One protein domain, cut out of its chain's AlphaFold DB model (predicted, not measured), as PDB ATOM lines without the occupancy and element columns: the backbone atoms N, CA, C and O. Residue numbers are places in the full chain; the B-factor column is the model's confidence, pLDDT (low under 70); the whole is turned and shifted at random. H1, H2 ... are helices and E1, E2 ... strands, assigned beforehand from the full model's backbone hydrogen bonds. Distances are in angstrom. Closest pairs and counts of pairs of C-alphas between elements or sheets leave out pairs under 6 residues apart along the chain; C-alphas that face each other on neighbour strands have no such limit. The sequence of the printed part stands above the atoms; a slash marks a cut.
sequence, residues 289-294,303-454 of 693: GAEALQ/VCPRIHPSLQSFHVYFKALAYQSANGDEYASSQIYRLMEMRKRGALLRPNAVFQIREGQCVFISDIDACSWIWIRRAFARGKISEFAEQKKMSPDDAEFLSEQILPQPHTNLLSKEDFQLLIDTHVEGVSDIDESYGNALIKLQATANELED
ATOM      1  N   GLY A 289      -8.674  42.456  -2.936       40.50
ATOM      2  CA  GLY A 289      -8.129  43.630  -2.253       40.50
ATOM      3  C   GLY A 289      -8.997  44.087  -1.074       40.50
ATOM      4  O   GLY A 289      -8.474  44.324   0.014       40.50
ATOM      5  N   ALA A 290     -10.318  44.174  -1.251       40.38
ATOM      6  CA  ALA A 290     -11.243  44.634  -0.211       40.38
ATOM      7  C   ALA A 290     -11.302  43.705   1.022       40.38
ATOM      8  O   ALA A 290     -11.275  44.195   2.154       40.38
ATOM      9  N   GLU A 291     -11.325  42.382   0.837       41.44
ATOM     10  CA  GLU A 291     -11.333  41.423   1.956       41.44
ATOM     11  C   GLU A 291      -9.968  41.334   2.661       41.44
ATOM     12  O   GLU A 291      -9.899  41.300   3.896       41.44
ATOM     13  N   ALA A 292      -8.864  41.404   1.907       42.19
ATOM     14  CA  ALA A 292      -7.520  41.515   2.481       42.19
ATOM     15  C   ALA A 292      -7.334  42.813   3.296       42.19
ATOM     16  O   ALA A 292      -6.544  42.844   4.245       42.19
ATOM     17  N   LEU A 293      -8.077  43.875   2.961       40.16
ATOM     18  CA  LEU A 293      -8.047  45.159   3.663       40.16
ATOM     19  C   LEU A 293      -8.827  45.166   4.980       40.16
ATOM     20  O   LEU A 293      -8.359  45.785   5.936       40.16
ATOM     21  N   GLN A 294      -9.965  44.473   5.075       43.25
ATOM     22  CA  GLN A 294     -10.710  44.387   6.343       43.25
ATOM     23  C   GLN A 294      -9.930  43.629   7.429       43.25
ATOM     24  O   GLN A 294     -10.050  43.950   8.609       43.25
ATOM     25  N   VAL A 303       4.150  38.173  19.868       62.34
ATOM     26  CA  VAL A 303       5.535  37.935  19.430       62.34
ATOM     27  C   VAL A 303       5.565  36.905  18.299       62.34
ATOM     28  O   VAL A 303       5.925  35.745  18.494       62.34
ATOM     29  N   CYS A 304       5.180  37.339  17.097       58.59
ATOM     30  CA  CYS A 304       5.381  36.560  15.880       58.59
ATOM     31  C   CYS A 304       6.894  36.297  15.712       58.59
ATOM     32  O   CYS A 304       7.676  37.255  15.733       58.59
ATOM     33  N   PRO A 305       7.345  35.033  15.619       69.50
ATOM     34  CA  PRO A 305       8.765  34.712  15.682       69.50
ATOM     35  C   PRO A 305       9.489  35.240  14.439       69.50
ATOM     36  O   PRO A 305       9.305  34.733  13.331       69.50
ATOM     37  N   ARG A 306      10.336  36.264  14.625       68.62
ATOM     38  CA  ARG A 306      11.115  36.867  13.536       68.62
ATOM     39  C   ARG A 306      12.047  35.825  12.930       68.62
ATOM     40  O   ARG A 306      13.042  35.433  13.542       68.62
ATOM     41  N   ILE A 307      11.749  35.416  11.702       69.19
ATOM     42  CA  ILE A 307      12.670  34.603  10.919       69.19
ATOM     43  C   ILE A 307      13.790  35.533  10.446       69.19
ATOM     44  O   ILE A 307      13.532  36.548   9.805       69.19
ATOM     45  N   HIS A 308      15.033  35.171  10.753       70.19
ATOM     46  CA  HIS A 308      16.234  35.761  10.165       70.19
ATOM     47  C   HIS A 308      16.847  34.758   9.174       70.19
ATOM     48  O   HIS A 308      17.841  34.106   9.505       70.19
ATOM     49  N   PRO A 309      16.249  34.547   7.987       69.19
ATOM     50  CA  PRO A 309      16.892  33.754   6.954       69.19
ATOM     51  C   PRO A 309      18.026  34.581   6.319       69.19
ATOM     52  O   PRO A 309      18.122  35.794   6.518       69.19
ATOM     53  N   SER A 310      18.902  33.945   5.542       75.88
ATOM     54  CA  SER A 310      19.906  34.686   4.766       75.88
ATOM     55  C   SER A 310      19.235  35.555   3.691       75.88
ATOM     56  O   SER A 310      18.186  35.182   3.168       75.88
ATOM     57  N   LEU A 311      19.864  36.670   3.295       69.94
ATOM     58  CA  LEU A 311      19.382  37.518   2.186       69.94
ATOM     59  C   LEU A 311      19.135  36.694   0.909       69.94
ATOM     60  O   LEU A 311      18.089  36.802   0.280       69.94
ATOM     61  N   GLN A 312      20.040  35.757   0.609       76.62
ATOM     62  CA  GLN A 312      19.896  34.789  -0.482       76.62
ATOM     63  C   GLN A 312      18.587  33.977  -0.398       76.62
ATOM     64  O   GLN A 312      17.950  33.728  -1.418       76.62
ATOM     65  N   SER A 313      18.151  33.599   0.807       81.44
ATOM     66  CA  SER A 313      16.887  32.882   1.017       81.44
ATOM     67  C   SER A 313      15.661  33.775   0.786       81.44
ATOM     68  O   SER A 313      14.661  33.290   0.259       81.44
ATOM     69  N   PHE A 314      15.724  35.071   1.133       85.56
ATOM     70  CA  PHE A 314      14.668  36.028   0.775       85.56
ATOM     71  C   PHE A 314      14.595  36.236  -0.738       85.56
ATOM     72  O   PHE A 314      13.507  36.132  -1.301       85.56
ATOM     73  N   HIS A 315      15.732  36.435  -1.409       86.69
ATOM     74  CA  HIS A 315      15.772  36.587  -2.864       86.69
ATOM     75  C   HIS A 315      15.177  35.368  -3.584       86.69
ATOM     76  O   HIS A 315      14.327  35.519  -4.460       86.69
ATOM     77  N   VAL A 316      15.564  34.151  -3.178       89.19
ATOM     78  CA  VAL A 316      14.999  32.902  -3.720       89.19
ATOM     79  C   VAL A 316      13.493  32.804  -3.454       89.19
ATOM     80  O   VAL A 316      12.749  32.444  -4.365       89.19
ATOM     81  N   TYR A 317      13.023  33.174  -2.256       92.12
ATOM     82  CA  TYR A 317      11.591  33.195  -1.943       92.12
ATOM     83  C   TYR A 317      10.813  34.183  -2.826       92.12
ATOM     84  O   TYR A 317       9.817  33.792  -3.433       92.12
ATOM     85  N   PHE A 318      11.259  35.437  -2.949       94.06
ATOM     86  CA  PHE A 318      10.543  36.447  -3.736       94.06
ATOM     87  C   PHE A 318      10.645  36.208  -5.251       94.06
ATOM     88  O   PHE A 318       9.667  36.457  -5.955       94.06
ATOM     89  N   LYS A 319      11.754  35.642  -5.755       92.69
ATOM     90  CA  LYS A 319      11.857  35.163  -7.146       92.69
ATOM     91  C   LYS A 319      10.868  34.016  -7.401       92.69
ATOM     92  O   LYS A 319      10.134  34.062  -8.384       92.69
ATOM     93  N   ALA A 320      10.768  33.033  -6.500       93.50
ATOM     94  CA  ALA A 320       9.790  31.947  -6.618       93.50
ATOM     95  C   ALA A 320       8.332  32.448  -6.550       93.50
ATOM     96  O   ALA A 320       7.514  32.050  -7.377       93.50
ATOM     97  N   LEU A 321       8.025  33.366  -5.626       95.38
ATOM     98  CA  LEU A 321       6.708  34.002  -5.496       95.38
ATOM     99  C   LEU A 321       6.313  34.761  -6.776       95.38
ATOM    100  O   LEU A 321       5.164  34.678  -7.211       95.38
ATOM    101  N   ALA A 322       7.269  35.454  -7.403       96.06
ATOM    102  CA  ALA A 322       7.060  36.161  -8.661       96.06
ATOM    103  C   ALA A 322       6.690  35.208  -9.812       96.06
ATOM    104  O   ALA A 322       5.691  35.442 -10.491       96.06
ATOM    105  N   TYR A 323       7.428  34.105  -9.991       95.44
ATOM    106  CA  TYR A 323       7.097  33.093 -11.006       95.44
ATOM    107  C   TYR A 323       5.789  32.342 -10.710       95.44
ATOM    108  O   TYR A 323       5.059  32.008 -11.638       95.44
ATOM    109  N   GLN A 324       5.443  32.104  -9.442       95.69
ATOM    110  CA  GLN A 324       4.159  31.483  -9.088       95.69
ATOM    111  C   GLN A 324       2.979  32.402  -9.426       95.69
ATOM    112  O   GLN A 324       2.041  31.962 -10.087       95.69
ATOM    113  N   SER A 325       3.063  33.689  -9.072       96.19
ATOM    114  CA  SER A 325       2.060  34.689  -9.464       96.19
ATOM    115  C   SER A 325       1.921  34.787 -10.989       96.19
ATOM    116  O   SER A 325       0.810  34.770 -11.515       96.19
ATOM    117  N   ALA A 326       3.044  34.792 -11.708       92.81
ATOM    118  CA  ALA A 326       3.090  34.826 -13.167       92.81
ATOM    119  C   ALA A 326       2.463  33.602 -13.858       92.81
ATOM    120  O   ALA A 326       1.968  33.729 -14.980       92.81
ATOM    121  N   ASN A 327       2.463  32.450 -13.182       93.88
ATOM    122  CA  ASN A 327       1.830  31.207 -13.623       93.88
ATOM    123  C   ASN A 327       0.361  31.083 -13.159       93.88
ATOM    124  O   ASN A 327      -0.225  30.009 -13.271       93.88
ATOM    125  N   GLY A 328      -0.238  32.158 -12.630       94.44
ATOM    126  CA  GLY A 328      -1.652  32.198 -12.242       94.44
ATOM    127  C   GLY A 328      -1.966  31.694 -10.830       94.44
ATOM    128  O   GLY A 328      -3.136  31.493 -10.513       94.44
ATOM    129  N   ASP A 329      -0.968  31.505  -9.958       96.62
ATOM    130  CA  ASP A 329      -1.216  31.169  -8.550       96.62
ATOM    131  C   ASP A 329      -1.907  32.360  -7.844       96.62
ATOM    132  O   ASP A 329      -1.318  33.435  -7.654       96.62
ATOM    133  N   GLU A 330      -3.191  32.185  -7.493       95.19
ATOM    134  CA  GLU A 330      -4.028  33.230  -6.879       95.19
ATOM    135  C   GLU A 330      -3.452  33.702  -5.530       95.19
ATOM    136  O   GLU A 330      -3.528  34.890  -5.198       95.19
ATOM    137  N   TYR A 331      -2.821  32.804  -4.763       94.81
ATOM    138  CA  TYR A 331      -2.231  33.133  -3.466       94.81
ATOM    139  C   TYR A 331      -0.957  33.966  -3.623       94.81
ATOM    140  O   TYR A 331      -0.820  35.007  -2.970       94.81
ATOM    141  N   ALA A 332      -0.047  33.548  -4.506       96.00
ATOM    142  CA  ALA A 332       1.174  34.287  -4.807       96.00
ATOM    143  C   ALA A 332       0.848  35.679  -5.365       96.00
ATOM    144  O   ALA A 332       1.399  36.676  -4.895       96.00
ATOM    145  N   SER A 333      -0.118  35.765  -6.282       95.94
ATOM    146  CA  SER A 333      -0.598  37.039  -6.829       95.94
ATOM    147  C   SER A 333      -1.177  37.946  -5.743       95.94
ATOM    148  O   SER A 333      -0.802  39.115  -5.655       95.94
ATOM    149  N   SER A 334      -2.010  37.408  -4.845       95.38
ATOM    150  CA  SER A 334      -2.536  38.152  -3.691       95.38
ATOM    151  C   SER A 334      -1.418  38.696  -2.782       95.38
ATOM    152  O   SER A 334      -1.465  39.860  -2.375       95.38
ATOM    153  N   GLN A 335      -0.354  37.919  -2.536       95.81
ATOM    154  CA  GLN A 335       0.812  38.404  -1.781       95.81
ATOM    155  C   GLN A 335       1.577  39.524  -2.508       95.81
ATOM    156  O   GLN A 335       1.958  40.505  -1.865       95.81
ATOM    157  N   ILE A 336       1.766  39.428  -3.830       97.12
ATOM    158  CA  ILE A 336       2.411  40.474  -4.645       97.12
ATOM    159  C   ILE A 336       1.597  41.780  -4.617       97.12
ATOM    160  O   ILE A 336       2.155  42.842  -4.327       97.12
ATOM    161  N   TYR A 337       0.275  41.711  -4.822       95.94
ATOM    162  CA  TYR A 337      -0.614  42.875  -4.704       95.94
ATOM    163  C   TYR A 337      -0.567  43.492  -3.296       95.94
ATOM    164  O   TYR A 337      -0.441  44.712  -3.161       95.94
ATOM    165  N   ARG A 338      -0.587  42.668  -2.238       95.44
ATOM    166  CA  ARG A 338      -0.494  43.127  -0.842       95.44
ATOM    167  C   ARG A 338       0.831  43.845  -0.553       95.44
ATOM    168  O   ARG A 338       0.815  44.896   0.086       95.44
ATOM    169  N   LEU A 339       1.959  43.330  -1.048       96.12
ATOM    170  CA  LEU A 339       3.277  43.971  -0.923       96.12
ATOM    171  C   LEU A 339       3.322  45.337  -1.622       96.12
ATOM    172  O   LEU A 339       3.808  46.312  -1.040       96.12
ATOM    173  N   MET A 340       2.785  45.422  -2.840       96.31
ATOM    174  CA  MET A 340       2.750  46.664  -3.617       96.31
ATOM    175  C   MET A 340       1.823  47.717  -2.993       96.31
ATOM    176  O   MET A 340       2.214  48.881  -2.895       96.31
ATOM    177  N   GLU A 341       0.659  47.328  -2.469       94.44
ATOM    178  CA  GLU A 341      -0.252  48.255  -1.782       94.44
ATOM    179  C   GLU A 341       0.302  48.716  -0.420       94.44
ATOM    180  O   GLU A 341       0.180  49.887  -0.050       94.44
ATOM    181  N   MET A 342       0.999  47.846   0.321       94.31
ATOM    182  CA  MET A 342       1.735  48.271   1.519       94.31
ATOM    183  C   MET A 342       2.846  49.271   1.160       94.31
ATOM    184  O   MET A 342       2.989  50.291   1.843       94.31
ATOM    185  N   ARG A 343       3.581  49.050   0.060       92.69
ATOM    186  CA  ARG A 343       4.574  50.009  -0.455       92.69
ATOM    187  C   ARG A 343       3.932  51.353  -0.827       92.69
ATOM    188  O   ARG A 343       4.418  52.375  -0.346       92.69
ATOM    189  N   LYS A 344       2.818  51.354  -1.573       91.50
ATOM    190  CA  LYS A 344       2.031  52.549  -1.962       91.50
ATOM    191  C   LYS A 344       1.565  53.378  -0.755       91.50
ATOM    192  O   LYS A 344       1.490  54.598  -0.831       91.50
ATOM    193  N   ARG A 345       1.340  52.743   0.401       92.94
ATOM    194  CA  ARG A 345       0.968  53.393   1.680       92.94
ATOM    195  C   ARG A 345       2.157  53.886   2.521       92.94
ATOM    196  O   ARG A 345       1.998  54.175   3.716       92.94
ATOM    197  N   GLY A 346       3.352  53.941   1.930       91.25
ATOM    198  CA  GLY A 346       4.576  54.375   2.598       91.25
ATOM    199  C   GLY A 346       5.053  53.410   3.686       91.25
ATOM    200  O   GLY A 346       5.653  53.854   4.663       91.25
ATOM    201  N   ALA A 347       4.786  52.100   3.575       87.38
ATOM    202  CA  ALA A 347       5.263  51.127   4.568       87.38
ATOM    203  C   ALA A 347       6.800  51.065   4.666       87.38
ATOM    204  O   ALA A 347       7.313  50.790   5.744       87.38
ATOM    205  N   LEU A 348       7.530  51.407   3.595       81.88
ATOM    206  CA  LEU A 348       8.994  51.558   3.616       81.88
ATOM    207  C   LEU A 348       9.471  52.632   4.616       81.88
ATOM    208  O   LEU A 348      10.548  52.501   5.186       81.88
ATOM    209  N   LEU A 349       8.656  53.662   4.883       86.19
ATOM    210  CA  LEU A 349       8.946  54.717   5.864       86.19
ATOM    211  C   LEU A 349       8.601  54.305   7.309       86.19
ATOM    212  O   LEU A 349       8.775  55.086   8.243       86.19
ATOM    213  N   ARG A 350       8.072  53.091   7.511       88.56
ATOM    214  CA  ARG A 350       7.653  52.563   8.813       88.56
ATOM    215  C   ARG A 350       8.549  51.365   9.156       88.56
ATOM    216  O   ARG A 350       8.231  50.256   8.735       88.56
ATOM    217  N   PRO A 351       9.623  51.524   9.953       81.75
ATOM    218  CA  PRO A 351      10.583  50.439  10.211       81.75
ATOM    219  C   PRO A 351       9.964  49.208  10.896       81.75
ATOM    220  O   PRO A 351      10.506  48.115  10.808       81.75
ATOM    221  N   ASN A 352       8.795  49.365  11.528       88.69
ATOM    222  CA  ASN A 352       8.038  48.276  12.150       88.69
ATOM    223  C   ASN A 352       6.918  47.714  11.245       88.69
ATOM    224  O   ASN A 352       6.031  47.019  11.739       88.69
ATOM    225  N   ALA A 353       6.889  48.035   9.946       91.38
ATOM    226  CA  ALA A 353       5.914  47.463   9.021       91.38
ATOM    227  C   ALA A 353       6.276  46.010   8.697       91.38
ATOM    228  O   ALA A 353       7.299  45.730   8.075       91.38
ATOM    229  N   VAL A 354       5.413  45.089   9.116       92.38
ATOM    230  CA  VAL A 354       5.610  43.647   8.975       92.38
ATOM    231  C   VAL A 354       4.718  43.101   7.864       92.38
ATOM    232  O   VAL A 354       3.502  43.292   7.885       92.38
ATOM    233  N   PHE A 355       5.322  42.389   6.917       93.25
ATOM    234  CA  PHE A 355       4.633  41.555   5.943       93.25
ATOM    235  C   PHE A 355       4.560  40.110   6.457       93.25
ATOM    236  O   PHE A 355       5.548  39.554   6.942       93.25
ATOM    237  N   GLN A 356       3.385  39.491   6.362       91.94
ATOM    238  CA  GLN A 356       3.170  38.110   6.783       91.94
ATOM    239  C   GLN A 356       3.275  37.182   5.571       91.94
ATOM    240  O   GLN A 356       2.429  37.241   4.685       91.94
ATOM    241  N   ILE A 357       4.289  36.311   5.568       88.31
ATOM    242  CA  ILE A 357       4.523  35.314   4.515       88.31
ATOM    243  C   ILE A 357       3.563  34.132   4.658       88.31
ATOM    244  O   ILE A 357       2.985  33.709   3.667       88.31
ATOM    245  N   ARG A 358       3.394  33.592   5.871       85.31
ATOM    246  CA  ARG A 358       2.504  32.461   6.209       85.31
ATOM    247  C   ARG A 358       2.034  32.602   7.664       85.31
ATOM    248  O   ARG A 358       2.437  33.528   8.370       85.31
ATOM    249  N   GLU A 359       1.175  31.708   8.146       85.56
ATOM    250  CA  GLU A 359       0.850  31.642   9.578       85.56
ATOM    251  C   GLU A 359       2.129  31.465  10.415       85.56
ATOM    252  O   GLU A 359       2.986  30.643  10.095       85.56
ATOM    253  N   GLY A 360       2.304  32.310  11.436       82.94
ATOM    254  CA  GLY A 360       3.516  32.346  12.264       82.94
ATOM    255  C   GLY A 360       4.815  32.766  11.554       82.94
ATOM    256  O   GLY A 360       5.870  32.696  12.178       82.94
ATOM    257  N   GLN A 361       4.781  33.191  10.283       86.25
ATOM    258  CA  GLN A 361       5.976  33.572   9.516       86.25
ATOM    259  C   GLN A 361       5.867  35.003   8.986       86.25
ATOM    260  O   GLN A 361       5.009  35.304   8.151       86.25
ATOM    261  N   CYS A 362       6.763  35.886   9.427       90.12
ATOM    262  CA  CYS A 362       6.732  37.296   9.053       90.12
ATOM    263  C   CYS A 362       8.120  37.916   8.830       90.12
ATOM    264  O   CYS A 362       9.119  37.464   9.392       90.12
ATOM    265  N   VAL A 363       8.148  38.983   8.030       90.75
ATOM    266  CA  VAL A 363       9.345  39.698   7.561       90.75
ATOM    267  C   VAL A 363       9.086  41.198   7.669       90.75
ATOM    268  O   VAL A 363       7.977  41.644   7.374       90.75
ATOM    269  N   PHE A 364      10.070  42.001   8.078       91.62
ATOM    270  CA  PHE A 364       9.909  43.455   8.018       91.62
ATOM    271  C   PHE A 364      10.050  43.932   6.574       91.62
ATOM    272  O   PHE A 364      10.915  43.472   5.838       91.62
ATOM    273  N   ILE A 365       9.228  44.893   6.165       93.00
ATOM    274  CA  ILE A 365       9.257  45.471   4.813       93.00
ATOM    275  C   ILE A 365      10.591  46.193   4.529       93.00
ATOM    276  O   ILE A 365      10.994  46.299   3.373       93.00
ATOM    277  N   SER A 366      11.312  46.602   5.580       90.44
ATOM    278  CA  SER A 366      12.699  47.089   5.539       90.44
ATOM    279  C   SER A 366      13.760  46.007   5.298       90.44
ATOM    280  O   SER A 366      14.864  46.341   4.887       90.44
ATOM    281  N   ASP A 367      13.455  44.735   5.579       90.94
ATOM    282  CA  ASP A 367      14.387  43.607   5.419       90.94
ATOM    283  C   ASP A 367      14.346  43.031   3.983       90.94
ATOM    284  O   ASP A 367      15.140  42.152   3.646       90.94
ATOM    285  N   ILE A 368      13.423  43.505   3.134       92.06
ATOM    286  CA  ILE A 368      13.284  43.101   1.728       92.06
ATOM    287  C   ILE A 368      14.265  43.917   0.875       92.06
ATOM    288  O   ILE A 368      14.094  45.128   0.713       92.06
ATOM    289  N   ASP A 369      15.277  43.254   0.313       89.44
ATOM    290  CA  ASP A 369      16.309  43.897  -0.507       89.44
ATOM    291  C   ASP A 369      15.801  44.414  -1.870       89.44
ATOM    292  O   ASP A 369      14.727  44.057  -2.363       89.44
ATOM    293  N   ALA A 370      16.587  45.300  -2.494       90.31
ATOM    294  CA  ALA A 370      16.238  45.931  -3.769       90.31
ATOM    295  C   ALA A 370      16.016  44.909  -4.900       90.31
ATOM    296  O   ALA A 370      15.110  45.076  -5.716       90.31
ATOM    297  N   CYS A 371      16.791  43.824  -4.912       88.69
ATOM    298  CA  CYS A 371      16.711  42.758  -5.909       88.69
ATOM    299  C   CYS A 371      15.381  41.989  -5.787       88.69
ATOM    300  O   CYS A 371      14.716  41.704  -6.781       88.69
ATOM    301  N   SER A 372      14.946  41.718  -4.556       91.88
ATOM    302  CA  SER A 372      13.641  41.133  -4.234       91.88
ATOM    303  C   SER A 372      12.496  42.071  -4.626       91.88
ATOM    304  O   SER A 372      11.509  41.629  -5.214       91.88
ATOM    305  N   TRP A 373      12.642  43.382  -4.396       94.38
ATOM    306  CA  TRP A 373      11.680  44.387  -4.868       94.38
ATOM    307  C   TRP A 373      11.562  44.472  -6.393       94.38
ATOM    308  O   TRP A 373      10.476  44.789  -6.882       94.38
ATOM    309  N   ILE A 374      12.629  44.185  -7.143       93.94
ATOM    310  CA  ILE A 374      12.582  44.103  -8.610       93.94
ATOM    311  C   ILE A 374      11.741  42.894  -9.048       93.94
ATOM    312  O   ILE A 374      10.830  43.070  -9.853       93.94
ATOM    313  N   TRP A 375      11.937  41.706  -8.459       94.88
ATOM    314  CA  TRP A 375      11.081  40.537  -8.737       94.88
ATOM    315  C   TRP A 375       9.606  40.775  -8.368       94.88
ATOM    316  O   TRP A 375       8.722  40.447  -9.160       94.88
ATOM    317  N   ILE A 376       9.330  41.417  -7.225       96.31
ATOM    318  CA  ILE A 376       7.959  41.790  -6.820       96.31
ATOM    319  C   ILE A 376       7.324  42.749  -7.843       96.31
ATOM    320  O   ILE A 376       6.183  42.546  -8.262       96.31
ATOM    321  N   ARG A 377       8.068  43.775  -8.283       96.69
ATOM    322  CA  ARG A 377       7.609  44.737  -9.300       96.69
ATOM    323  C   ARG A 377       7.380  44.079 -10.667       96.69
ATOM    324  O   ARG A 377       6.384  44.401 -11.304       96.69
ATOM    325  N   ARG A 378       8.238  43.143 -11.095       96.94
ATOM    326  CA  ARG A 378       8.084  42.382 -12.354       96.94
ATOM    327  C   ARG A 378       6.808  41.539 -12.372       96.94
ATOM    328  O   ARG A 378       6.066  41.597 -13.345       96.94
ATOM    329  N   ALA A 379       6.509  40.821 -11.287       97.31
ATOM    330  CA  ALA A 379       5.268  40.049 -11.175       97.31
ATOM    331  C   ALA A 379       4.015  40.942 -11.213       97.31
ATOM    332  O   ALA A 379       3.068  40.650 -11.940       97.31
ATOM    333  N   PHE A 380       4.034  42.068 -10.490       97.12
ATOM    334  CA  PHE A 380       2.949  43.053 -10.523       97.12
ATOM    335  C   PHE A 380       2.754  43.657 -11.926       97.12
ATOM    336  O   PHE A 380       1.627  43.751 -12.409       97.12
ATOM    337  N   ALA A 381       3.849  44.017 -12.601       97.00
ATOM    338  CA  ALA A 381       3.819  44.573 -13.951       97.00
ATOM    339  C   ALA A 381       3.308  43.564 -14.997       97.00
ATOM    340  O   ALA A 381       2.497  43.930 -15.845       97.00
ATOM    341  N   ARG A 382       3.689  42.281 -14.889       96.62
ATOM    342  CA  ARG A 382       3.117  41.191 -15.699       96.62
ATOM    343  C   ARG A 382       1.608  41.075 -15.486       96.62
ATOM    344  O   ARG A 382       0.872  41.058 -16.462       96.62
ATOM    345  N   GLY A 383       1.138  41.096 -14.236       96.00
ATOM    346  CA  GLY A 383      -0.300  41.106 -13.932       96.00
ATOM    347  C   GLY A 383      -1.049  42.286 -14.569       96.00
ATOM    348  O   GLY A 383      -2.147  42.105 -15.088       96.00
ATOM    349  N   LYS A 384      -0.435  43.476 -14.603       95.94
ATOM    350  CA  LYS A 384      -0.985  44.662 -15.282       95.94
ATOM    351  C   LYS A 384      -0.980  44.557 -16.812       95.94
ATOM    352  O   LYS A 384      -1.939  44.980 -17.446       95.94
ATOM    353  N   ILE A 385       0.049  43.950 -17.402       96.31
ATOM    354  CA  ILE A 385       0.098  43.659 -18.844       96.31
ATOM    355  C   ILE A 385      -0.984  42.633 -19.229       96.31
ATOM    356  O   ILE A 385      -1.699  42.834 -20.211       96.31
ATOM    357  N   SER A 386      -1.191  41.589 -18.418       95.81
ATOM    358  CA  SER A 386      -2.305  40.645 -18.597       95.81
ATOM    359  C   SER A 386      -3.674  41.331 -18.477       95.81
ATOM    360  O   SER A 386      -4.560  41.058 -19.282       95.81
ATOM    361  N   GLU A 387      -3.843  42.268 -17.538       95.00
ATOM    362  CA  GLU A 387      -5.068  43.071 -17.410       95.00
ATOM    363  C   GLU A 387      -5.351  43.908 -18.677       95.00
ATOM    364  O   GLU A 387      -6.505  44.001 -19.101       95.00
ATOM    365  N   PHE A 388      -4.325  44.466 -19.332       95.25
ATOM    366  CA  PHE A 388      -4.496  45.167 -20.612       95.25
ATOM    367  C   PHE A 388      -4.940  44.228 -21.746       95.25
ATOM    368  O   PHE A 388      -5.824  44.602 -22.522       95.25
ATOM    369  N   ALA A 389      -4.408  43.004 -21.817       95.50
ATOM    370  CA  ALA A 389      -4.854  41.999 -22.786       95.50
ATOM    371  C   ALA A 389      -6.302  41.534 -22.531       95.50
ATOM    372  O   ALA A 389      -7.109  41.507 -23.462       95.50
ATOM    373  N   GLU A 390      -6.680  41.256 -21.273       95.31
ATOM    374  CA  GLU A 390      -8.072  40.934 -20.899       95.31
ATOM    375  C   GLU A 390      -9.051  42.048 -21.305       95.31
ATOM    376  O   GLU A 390     -10.170  41.780 -21.752       95.31
ATOM    377  N   GLN A 391      -8.625  43.308 -21.178       95.25
ATOM    378  CA  GLN A 391      -9.408  44.490 -21.547       95.25
ATOM    379  C   GLN A 391      -9.347  44.829 -23.050       95.25
ATOM    380  O   GLN A 391      -9.967  45.808 -23.465       95.25
ATOM    381  N   LYS A 392      -8.645  44.028 -23.869       94.06
ATOM    382  CA  LYS A 392      -8.407  44.243 -25.314       94.06
ATOM    383  C   LYS A 392      -7.712  45.573 -25.652       94.06
ATOM    384  O   LYS A 392      -7.908  46.120 -26.734       94.06
ATOM    385  N   LYS A 393      -6.893  46.080 -24.728       92.00
ATOM    386  CA  LYS A 393      -6.062  47.294 -24.868       92.00
ATOM    387  C   LYS A 393      -4.693  47.006 -25.510       92.00
ATOM    388  O   LYS A 393      -3.906  47.918 -25.740       92.00
ATOM    389  N   MET A 394      -4.400  45.727 -25.737       94.38
ATOM    390  CA  MET A 394      -3.143  45.169 -26.231       94.38
ATOM    391  C   MET A 394      -3.423  43.779 -26.831       94.38
ATOM    392  O   MET A 394      -4.373  43.118 -26.395       94.38
ATOM    393  N   SER A 395      -2.626  43.325 -27.806       93.38
ATOM    394  CA  SER A 395      -2.707  41.939 -28.296       93.38
ATOM    395  C   SER A 395      -2.310  40.952 -27.186       93.38
ATOM    396  O   SER A 395      -1.390  41.262 -26.425       93.38
ATOM    397  N   PRO A 396      -2.927  39.757 -27.070       95.12
ATOM    398  CA  PRO A 396      -2.413  38.716 -26.178       95.12
ATOM    399  C   PRO A 396      -0.945  38.372 -26.483       95.12
ATOM    400  O   PRO A 396      -0.172  38.181 -25.547       95.12
ATOM    401  N   ASP A 397      -0.550  38.387 -27.758       93.94
ATOM    402  CA  ASP A 397       0.810  38.055 -28.203       93.94
ATOM    403  C   ASP A 397       1.828  39.118 -27.742       93.94
ATOM    404  O   ASP A 397       2.888  38.787 -27.211       93.94
ATOM    405  N   ASP A 398       1.479  40.407 -27.869       93.88
ATOM    406  CA  ASP A 398       2.288  41.526 -27.361       93.88
ATOM    407  C   ASP A 398       2.407  41.462 -25.833       93.88
ATOM    408  O   ASP A 398       3.475  41.694 -25.266       93.88
ATOM    409  N   ALA A 399       1.305  41.131 -25.155       95.75
ATOM    410  CA  ALA A 399       1.247  41.039 -23.704       95.75
ATOM    411  C   ALA A 399       2.069  39.858 -23.163       95.75
ATOM    412  O   ALA A 399       2.745  40.004 -22.140       95.75
ATOM    413  N   GLU A 400       2.063  38.710 -23.845       95.06
ATOM    414  CA  GLU A 400       2.952  37.588 -23.538       95.06
ATOM    415  C   GLU A 400       4.416  37.971 -23.795       95.06
ATOM    416  O   GLU A 400       5.245  37.838 -22.891       95.06
ATOM    417  N   PHE A 401       4.726  38.551 -24.957       95.31
ATOM    418  CA  PHE A 401       6.090  38.945 -25.313       95.31
ATOM    419  C   PHE A 401       6.672  40.000 -24.355       95.31
ATOM    420  O   PHE A 401       7.794  39.846 -23.870       95.31
ATOM    421  N   LEU A 402       5.906  41.031 -23.980       96.19
ATOM    422  CA  LEU A 402       6.299  41.991 -22.941       96.19
ATOM    423  C   LEU A 402       6.495  41.318 -21.576       96.19
ATOM    424  O   LEU A 402       7.458  41.627 -20.868       96.19
ATOM    425  N   SER A 403       5.610  40.382 -21.213       96.25
ATOM    426  CA  SER A 403       5.694  39.622 -19.958       96.25
ATOM    427  C   SER A 403       6.931  38.726 -19.892       96.25
ATOM    428  O   SER A 403       7.506  38.565 -18.813       96.25
ATOM    429  N   GLU A 404       7.369  38.175 -21.024       95.62
ATOM    430  CA  GLU A 404       8.631  37.448 -21.158       95.62
ATOM    431  C   GLU A 404       9.855  38.360 -20.963       95.62
ATOM    432  O   GLU A 404      10.798  37.978 -20.272       95.62
ATOM    433  N   GLN A 405       9.851  39.582 -21.505       97.06
ATOM    434  CA  GLN A 405      10.999  40.497 -21.382       97.06
ATOM    435  C   GLN A 405      11.221  41.021 -19.951       97.06
ATOM    436  O   GLN A 405      12.358  41.318 -19.573       97.06
ATOM    437  N   ILE A 406      10.164  41.124 -19.136       96.69
ATOM    438  CA  ILE A 406      10.276  41.509 -17.715       96.69
ATOM    439  C   ILE A 406      10.401  40.311 -16.766       96.69
ATOM    440  O   ILE A 406      10.969  40.458 -15.684       96.69
ATOM    441  N   LEU A 407       9.889  39.131 -17.126       95.12
ATOM    442  CA  LEU A 407       9.917  37.936 -16.278       95.12
ATOM    443  C   LEU A 407      10.216  36.663 -17.104       95.12
ATOM    444  O   LEU A 407       9.346  35.798 -17.247       95.12
ATOM    445  N   PRO A 408      11.440  36.539 -17.648       93.06
ATOM    446  CA  PRO A 408      11.799  35.507 -18.618       93.06
ATOM    447  C   PRO A 408      11.798  34.099 -18.034       93.06
ATOM    448  O   PRO A 408      12.129  33.879 -16.863       93.06
ATOM    449  N   GLN A 409      11.515  33.132 -18.900       89.56
ATOM    450  CA  GLN A 409      11.795  31.720 -18.676       89.56
ATOM    451  C   GLN A 409      13.264  31.407 -19.048       89.56
ATOM    452  O   GLN A 409      13.891  32.193 -19.761       89.56
ATOM    453  N   PRO A 410      13.839  30.254 -18.642       83.06
ATOM    454  CA  PRO A 410      15.238  29.892 -18.933       83.06
ATOM    455  C   PRO A 410      15.638  29.806 -20.418       83.06
ATOM    456  O   PRO A 410      16.805  29.558 -20.720       83.06
ATOM    457  N   HIS A 411      14.686  29.955 -21.343       81.31
ATOM    458  CA  HIS A 411      14.881  29.870 -22.794       81.31
ATOM    459  C   HIS A 411      14.320  31.091 -23.550       81.31
ATOM    460  O   HIS A 411      14.320  31.103 -24.780       81.31
ATOM    461  N   THR A 412      13.845  32.118 -22.835       84.25
ATOM    462  CA  THR A 412      13.327  33.358 -23.429       84.25
ATOM    463  C   THR A 412      14.452  34.131 -24.123       84.25
ATOM    464  O   THR A 412      15.483  34.433 -23.517       84.25
ATOM    465  N   ASN A 413      14.235  34.524 -25.380       88.19
ATOM    466  CA  ASN A 413      15.148  35.410 -26.102       88.19
ATOM    467  C   ASN A 413      14.973  36.857 -25.611       88.19
ATOM    468  O   ASN A 413      14.111  37.597 -26.092       88.19
ATOM    469  N   LEU A 414      15.794  37.264 -24.639       95.00
ATOM    470  CA  LEU A 414      15.823  38.644 -24.155       95.00
ATOM    471  C   LEU A 414      16.335  39.603 -25.242       95.00
ATOM    472  O   LEU A 414      17.376  39.383 -25.864       95.00
ATOM    473  N   LEU A 415      15.598  40.692 -25.447       95.75
ATOM    474  CA  LEU A 415      15.973  41.804 -26.312       95.75
ATOM    475  C   LEU A 415      17.144  42.596 -25.713       95.75
ATOM    476  O   LEU A 415      17.324  42.654 -24.495       95.75
ATOM    477  N   SER A 416      17.903  43.295 -26.565       94.38
ATOM    478  CA  SER A 416      18.779  44.366 -26.074       94.38
ATOM    479  C   SER A 416      17.937  45.458 -25.405       94.38
ATOM    480  O   SER A 416      16.751  45.605 -25.716       94.38
ATOM    481  N   LYS A 417      18.530  46.254 -24.511       93.94
ATOM    482  CA  LYS A 417      17.790  47.336 -23.848       93.94
ATOM    483  C   LYS A 417      17.277  48.364 -24.860       93.94
ATOM    484  O   LYS A 417      16.170  48.871 -24.712       93.94
ATOM    485  N   GLU A 418      18.050  48.643 -25.907       94.94
ATOM    486  CA  GLU A 418      17.654  49.540 -26.992       94.94
ATOM    487  C   GLU A 418      16.521  48.970 -27.866       94.94
ATOM    488  O   GLU A 418      15.609  49.711 -28.240       94.94
ATOM    489  N   ASP A 419      16.534  47.664 -28.164       96.00
ATOM    490  CA  ASP A 419      15.445  47.001 -28.897       96.00
ATOM    491  C   ASP A 419      14.171  46.863 -28.014       96.00
ATOM    492  O   ASP A 419      13.060  47.020 -28.516       96.00
ATOM    493  N   PHE A 420      14.293  46.660 -26.692       97.00
ATOM    494  CA  PHE A 420      13.144  46.627 -25.764       97.00
ATOM    495  C   PHE A 420      12.533  48.009 -25.503       97.00
ATOM    496  O   PHE A 420      11.312  48.147 -25.509       97.00
ATOM    497  N   GLN A 421      13.359  49.052 -25.357       96.50
ATOM    498  CA  GLN A 421      12.897  50.446 -25.367       96.50
ATOM    499  C   GLN A 421      12.051  50.717 -26.619       96.50
ATOM    500  O   GLN A 421      11.029  51.382 -26.537       96.50
ATOM    501  N   LEU A 422      12.446  50.191 -27.780       95.50
ATOM    502  CA  LEU A 422      11.723  50.413 -29.031       95.50
ATOM    503  C   LEU A 422      10.379  49.669 -29.118       95.50
ATOM    504  O   LEU A 422       9.425  50.224 -29.664       95.50
ATOM    505  N   LEU A 423      10.280  48.472 -28.537       95.88
ATOM    506  CA  LEU A 423       9.001  47.789 -28.326       95.88
ATOM    507  C   LEU A 423       8.068  48.631 -27.443       95.88
ATOM    508  O   LEU A 423       6.944  48.930 -27.836       95.88
ATOM    509  N   ILE A 424       8.559  49.072 -26.283       96.94
ATOM    510  CA  ILE A 424       7.785  49.873 -25.325       96.94
ATOM    511  C   ILE A 424       7.327  51.200 -25.942       96.94
ATOM    512  O   ILE A 424       6.140  51.510 -25.889       96.94
ATOM    513  N   ASP A 425       8.226  51.939 -26.596       94.81
ATOM    514  CA  ASP A 425       7.894  53.213 -27.246       94.81
ATOM    515  C   ASP A 425       6.826  53.047 -28.340       94.81
ATOM    516  O   ASP A 425       6.057  53.964 -28.588       94.81
ATOM    517  N   THR A 426       6.730  51.872 -28.971       93.88
ATOM    518  CA  THR A 426       5.701  51.581 -29.988       93.88
ATOM    519  C   THR A 426       4.319  51.380 -29.367       93.88
ATOM    520  O   THR A 426       3.318  51.752 -29.975       93.88
ATOM    521  N   HIS A 427       4.245  50.862 -28.139       94.38
ATOM    522  CA  HIS A 427       2.993  50.825 -27.381       94.38
ATOM    523  C   HIS A 427       2.634  52.202 -26.789       94.38
ATOM    524  O   HIS A 427       1.451  52.527 -26.738       94.38
ATOM    525  N   VAL A 428       3.626  53.017 -26.403       94.50
ATOM    526  CA  VAL A 428       3.432  54.383 -25.863       94.50
ATOM    527  C   VAL A 428       3.048  55.407 -26.946       94.50
ATOM    528  O   VAL A 428       2.222  56.279 -26.694       94.50
ATOM    529  N   GLU A 429       3.630  55.328 -28.151       91.50
ATOM    530  CA  GLU A 429       3.250  56.173 -29.302       91.50
ATOM    531  C   GLU A 429       1.962  55.676 -30.001       91.50
ATOM    532  O   GLU A 429       1.319  56.445 -30.716       91.50
ATOM    533  N   GLY A 430       1.592  54.401 -29.820       87.69
ATOM    534  CA  GLY A 430       0.409  53.771 -30.416       87.69
ATOM    535  C   GLY A 430      -0.888  53.951 -29.614       87.69
ATOM    536  O   GLY A 430      -0.958  54.689 -28.637       87.69
ATOM    537  N   VAL A 431      -1.946  53.231 -30.006       76.50
ATOM    538  CA  VAL A 431      -3.292  53.325 -29.389       76.50
ATOM    539  C   VAL A 431      -3.427  52.450 -28.123       76.50
ATOM    540  O   VAL A 431      -4.513  51.960 -27.816       76.50
ATOM    541  N   SER A 432      -2.333  52.202 -27.393       77.62
ATOM    542  CA  SER A 432      -2.368  51.395 -26.162       77.62
ATOM    543  C   SER A 432      -2.550  52.261 -24.911       77.62
ATOM    544  O   SER A 432      -2.246  53.449 -24.903       77.62
ATOM    545  N   ASP A 433      -3.004  51.649 -23.818       86.94
ATOM    546  CA  ASP A 433      -3.114  52.300 -22.505       86.94
ATOM    547  C   ASP A 433      -1.791  52.326 -21.703       86.94
ATOM    548  O   ASP A 433      -1.803  52.621 -20.506       86.94
ATOM    549  N   ILE A 434      -0.642  52.014 -22.318       94.50
ATOM    550  CA  ILE A 434       0.671  52.191 -21.680       94.50
ATOM    551  C   ILE A 434       1.091  53.658 -21.798       94.50
ATOM    552  O   ILE A 434       1.572  54.097 -22.839       94.50
ATOM    553  N   ASP A 435       0.945  54.410 -20.707       95.12
ATOM    554  CA  ASP A 435       1.484  55.766 -20.609       95.12
ATOM    555  C   ASP A 435       3.026  55.790 -20.527       95.12
ATOM    556  O   ASP A 435       3.691  54.787 -20.252       95.12
ATOM    557  N   GLU A 436       3.614  56.970 -20.750       95.50
ATOM    558  CA  GLU A 436       5.067  57.173 -20.759       95.50
ATOM    559  C   GLU A 436       5.739  56.835 -19.409       95.50
ATOM    560  O   GLU A 436       6.877  56.354 -19.401       95.50
ATOM    561  N   SER A 437       5.069  57.029 -18.264       95.38
ATOM    562  CA  SER A 437       5.613  56.660 -16.946       95.38
ATOM    563  C   SER A 437       5.642  55.141 -16.780       95.38
ATOM    564  O   SER A 437       6.683  54.582 -16.413       95.38
ATOM    565  N   TYR A 438       4.547  54.453 -17.115       96.12
ATOM    566  CA  TYR A 438       4.484  52.994 -17.041       96.12
ATOM    567  C   TYR A 438       5.435  52.328 -18.046       96.12
ATOM    568  O   TYR A 438       6.153  51.397 -17.676       96.12
ATOM    569  N   GLY A 439       5.550  52.858 -19.268       96.81
ATOM    570  CA  GLY A 439       6.560  52.430 -20.239       96.81
ATOM    571  C   GLY A 439       7.986  52.565 -19.690       96.81
ATOM    572  O   GLY A 439       8.735  51.584 -19.634       96.81
ATOM    573  N   ASN A 440       8.351  53.745 -19.176       96.56
ATOM    574  CA  ASN A 440       9.652  53.964 -18.531       96.56
ATOM    575  C   ASN A 440       9.881  53.056 -17.307       96.56
ATOM    576  O   ASN A 440      11.022  52.661 -17.043       96.56
ATOM    577  N   ALA A 441       8.832  52.691 -16.567       96.00
ATOM    578  CA  ALA A 441       8.921  51.724 -15.478       96.00
ATOM    579  C   ALA A 441       9.181  50.296 -15.992       96.00
ATOM    580  O   ALA A 441      10.058  49.620 -15.453       96.00
ATOM    581  N   LEU A 442       8.510  49.856 -17.063       97.38
ATOM    582  CA  LEU A 442       8.761  48.560 -17.708       97.38
ATOM    583  C   LEU A 442      10.207  48.447 -18.214       97.38
ATOM    584  O   LEU A 442      10.868  47.444 -17.951       97.38
ATOM    585  N   ILE A 443      10.753  49.500 -18.831       96.62
ATOM    586  CA  ILE A 443      12.158  49.560 -19.289       96.62
ATOM    587  C   ILE A 443      13.157  49.423 -18.126       96.62
ATOM    588  O   ILE A 443      14.231  48.838 -18.285       96.62
ATOM    589  N   LYS A 444      12.813  49.931 -16.936       95.38
ATOM    590  CA  LYS A 444      13.601  49.754 -15.698       95.38
ATOM    591  C   LYS A 444      13.404  48.374 -15.054       95.38
ATOM    592  O   LYS A 444      14.176  48.014 -14.168       95.38
ATOM    593  N   LEU A 445      12.386  47.619 -15.476       96.44
ATOM    594  CA  LEU A 445      12.046  46.278 -14.990       96.44
ATOM    595  C   LEU A 445      12.404  45.150 -15.964       96.44
ATOM    596  O   LEU A 445      12.253  43.993 -15.576       96.44
ATOM    597  N   GLN A 446      12.909  45.443 -17.169       96.62
ATOM    598  CA  GLN A 446      13.426  44.425 -18.090       96.62
ATOM    599  C   GLN A 446      14.421  43.503 -17.368       96.62
ATOM    600  O   GLN A 446      15.221  43.963 -16.546       96.62
ATOM    601  N   ALA A 447      14.373  42.206 -17.654       93.75
ATOM    602  CA  ALA A 447      15.406  41.274 -17.225       93.75
ATOM    603  C   ALA A 447      16.653  41.385 -18.112       93.75
ATOM    604  O   ALA A 447      16.566  41.699 -19.298       93.75
ATOM    605  N   THR A 448      17.826  41.104 -17.543       91.25
ATOM    606  CA  THR A 448      19.089  41.032 -18.302       91.25
ATOM    607  C   THR A 448      19.636  39.608 -18.276       91.25
ATOM    608  O   THR A 448      19.391  38.873 -17.319       91.25
ATOM    609  N   ALA A 449      20.383  39.205 -19.311       88.00
ATOM    610  CA  ALA A 449      20.895  37.835 -19.450       88.00
ATOM    611  C   ALA A 449      21.655  37.352 -18.198       88.00
ATOM    612  O   ALA A 449      21.415  36.247 -17.717       88.00
ATOM    613  N   ASN A 450      22.466  38.225 -17.590       84.81
ATOM    614  CA  ASN A 450      23.215  37.942 -16.362       84.81
ATOM    615  C   ASN A 450      22.312  37.495 -15.189       84.81
ATOM    616  O   ASN A 450      22.729  36.690 -14.361       84.81
ATOM    617  N   GLU A 451      21.075  37.998 -15.101       83.50
ATOM    618  CA  GLU A 451      20.115  37.650 -14.037       83.50
ATOM    619  C   GLU A 451      19.441  36.281 -14.238       83.50
ATOM    620  O   GLU A 451      18.854  35.721 -13.298       83.50
ATOM    621  N   LEU A 452      19.455  35.806 -15.487       82.31
ATOM    622  CA  LEU A 452      18.894  34.535 -15.924       82.31
ATOM    623  C   LEU A 452      19.948  33.426 -15.824       82.31
ATOM    624  O   LEU A 452      19.640  32.352 -15.310       82.31
ATOM    625  N   GLU A 453      21.181  33.716 -16.251       79.31
ATOM    626  CA  GLU A 453      22.316  32.788 -16.211       79.31
ATOM    627  C   GLU A 453      22.841  32.537 -14.789       79.31
ATOM    628  O   GLU A 453      23.075  31.383 -14.429       79.31
ATOM    629  N   ASP A 454      23.014  33.579 -13.959       67.44
ATOM    630  CA  ASP A 454      23.666  33.433 -12.651       67.44
ATOM    631  C   ASP A 454      23.010  34.274 -11.537       67.44
ATOM    632  O   ASP A 454      23.305  35.450 -11.309       67.44
TER     633      ASP A 454
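Overview. This is residues 289 to 294 and 303 to 454 of the 693 residues of an uncharacterized protein of Amniculicola lignicola CBS 123094 (UniProt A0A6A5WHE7). The 21-residue helix H4 runs through the middle of a helical body, with H2 side by side with it and H5 folded back along it as a helical hairpin. H3 crosses H4 steeply and makes a corner with H2, residues 321 to 326 of H2 meeting residues 331 to 336 of H3, with the strand hairpin E1-E2 beside H3; the helical hairpin H6-H7 packs on H4 through H7, and the short H1 sits on H3. The printed part has 158 residues with eight named helices and two named strands, in the order H1 H2 H3 E1 E2 H4 H5 H6 H7 H8, and is mostly helix; the two strands are antiparallel. It is compact, with a radius of gyration of the C-alphas of 16.4 A, and spans 52 by 38 by 28 A.

Arrangement. E1, residues 354 to 358, and E2, residues 361 to 364, are antiparallel neighbours in a hairpin, 154 degrees between their directions, with N 355 and O 363 2.8 A apart and N 363 and O 355 2.9 A apart, within hydrogen-bond range. The closest C-alphas of E1 and H3, residues 330 to 344, are those of Phe 355 and Leu 339, 7.4 A apart. H4, residues 370 to 390, is the hub, touching four helices. With residues 376 to 380 alone it touches H3, closest C-alphas Ile 376 and Ile 336 at 6.1 A, at a steep tilt of 67 degrees, only just short of about perpendicular. H2, residues 311 to 326, touches H4, closest C-alphas Ala 322 and Ala 379 at 5.0 A, at a shallow tilt of 3 degrees, the same way. H5, residues 396 to 406, touches H4, closest C-alphas Ser 403 and Arg 382 at 5.2 A, at a shallow tilt of 4 degrees, opposite ways. H7, residues 436 to 445, touches H4, closest C-alphas Leu 445 and Arg 378 at 6.2 A, at a steep tilt of 50 degrees. H6, residues 417 to 429, forms a hairpin with H7, closest C-alphas Ile 424 and Gly 439 at 5.8 A. H1, residues 289 to 294, touches H3, closest C-alphas Gly 289 and Arg 338 at 7.8 A. H8, residues 449 to 453, touches no helix. In each of the eight helices every O i to N i+4 pair is within hydrogen-bond range.

Along the chain. From first to last C-alpha H4 measures 30.2 A, H2 22.5 A, H3 20.8 A, H6 17.9 A and H5 15.5 A. H4 begins at C-alpha 370, (16.238, 45.931, -3.769), and ends at C-alpha 390, (-8.072, 40.934, -20.899).

Size, cuts and confidence. The C-alphas of Val 303 and Gly 430 are the two farthest apart, 52.6 A. Residues 295 to 302 are not printed, and C-alphas 294 and 303 are 21.8 A apart across the cut; of the links printed whole, none is long. The pLDDT is under 70 at residues 289 to 294, 303 to 307, 309, 311 and 454.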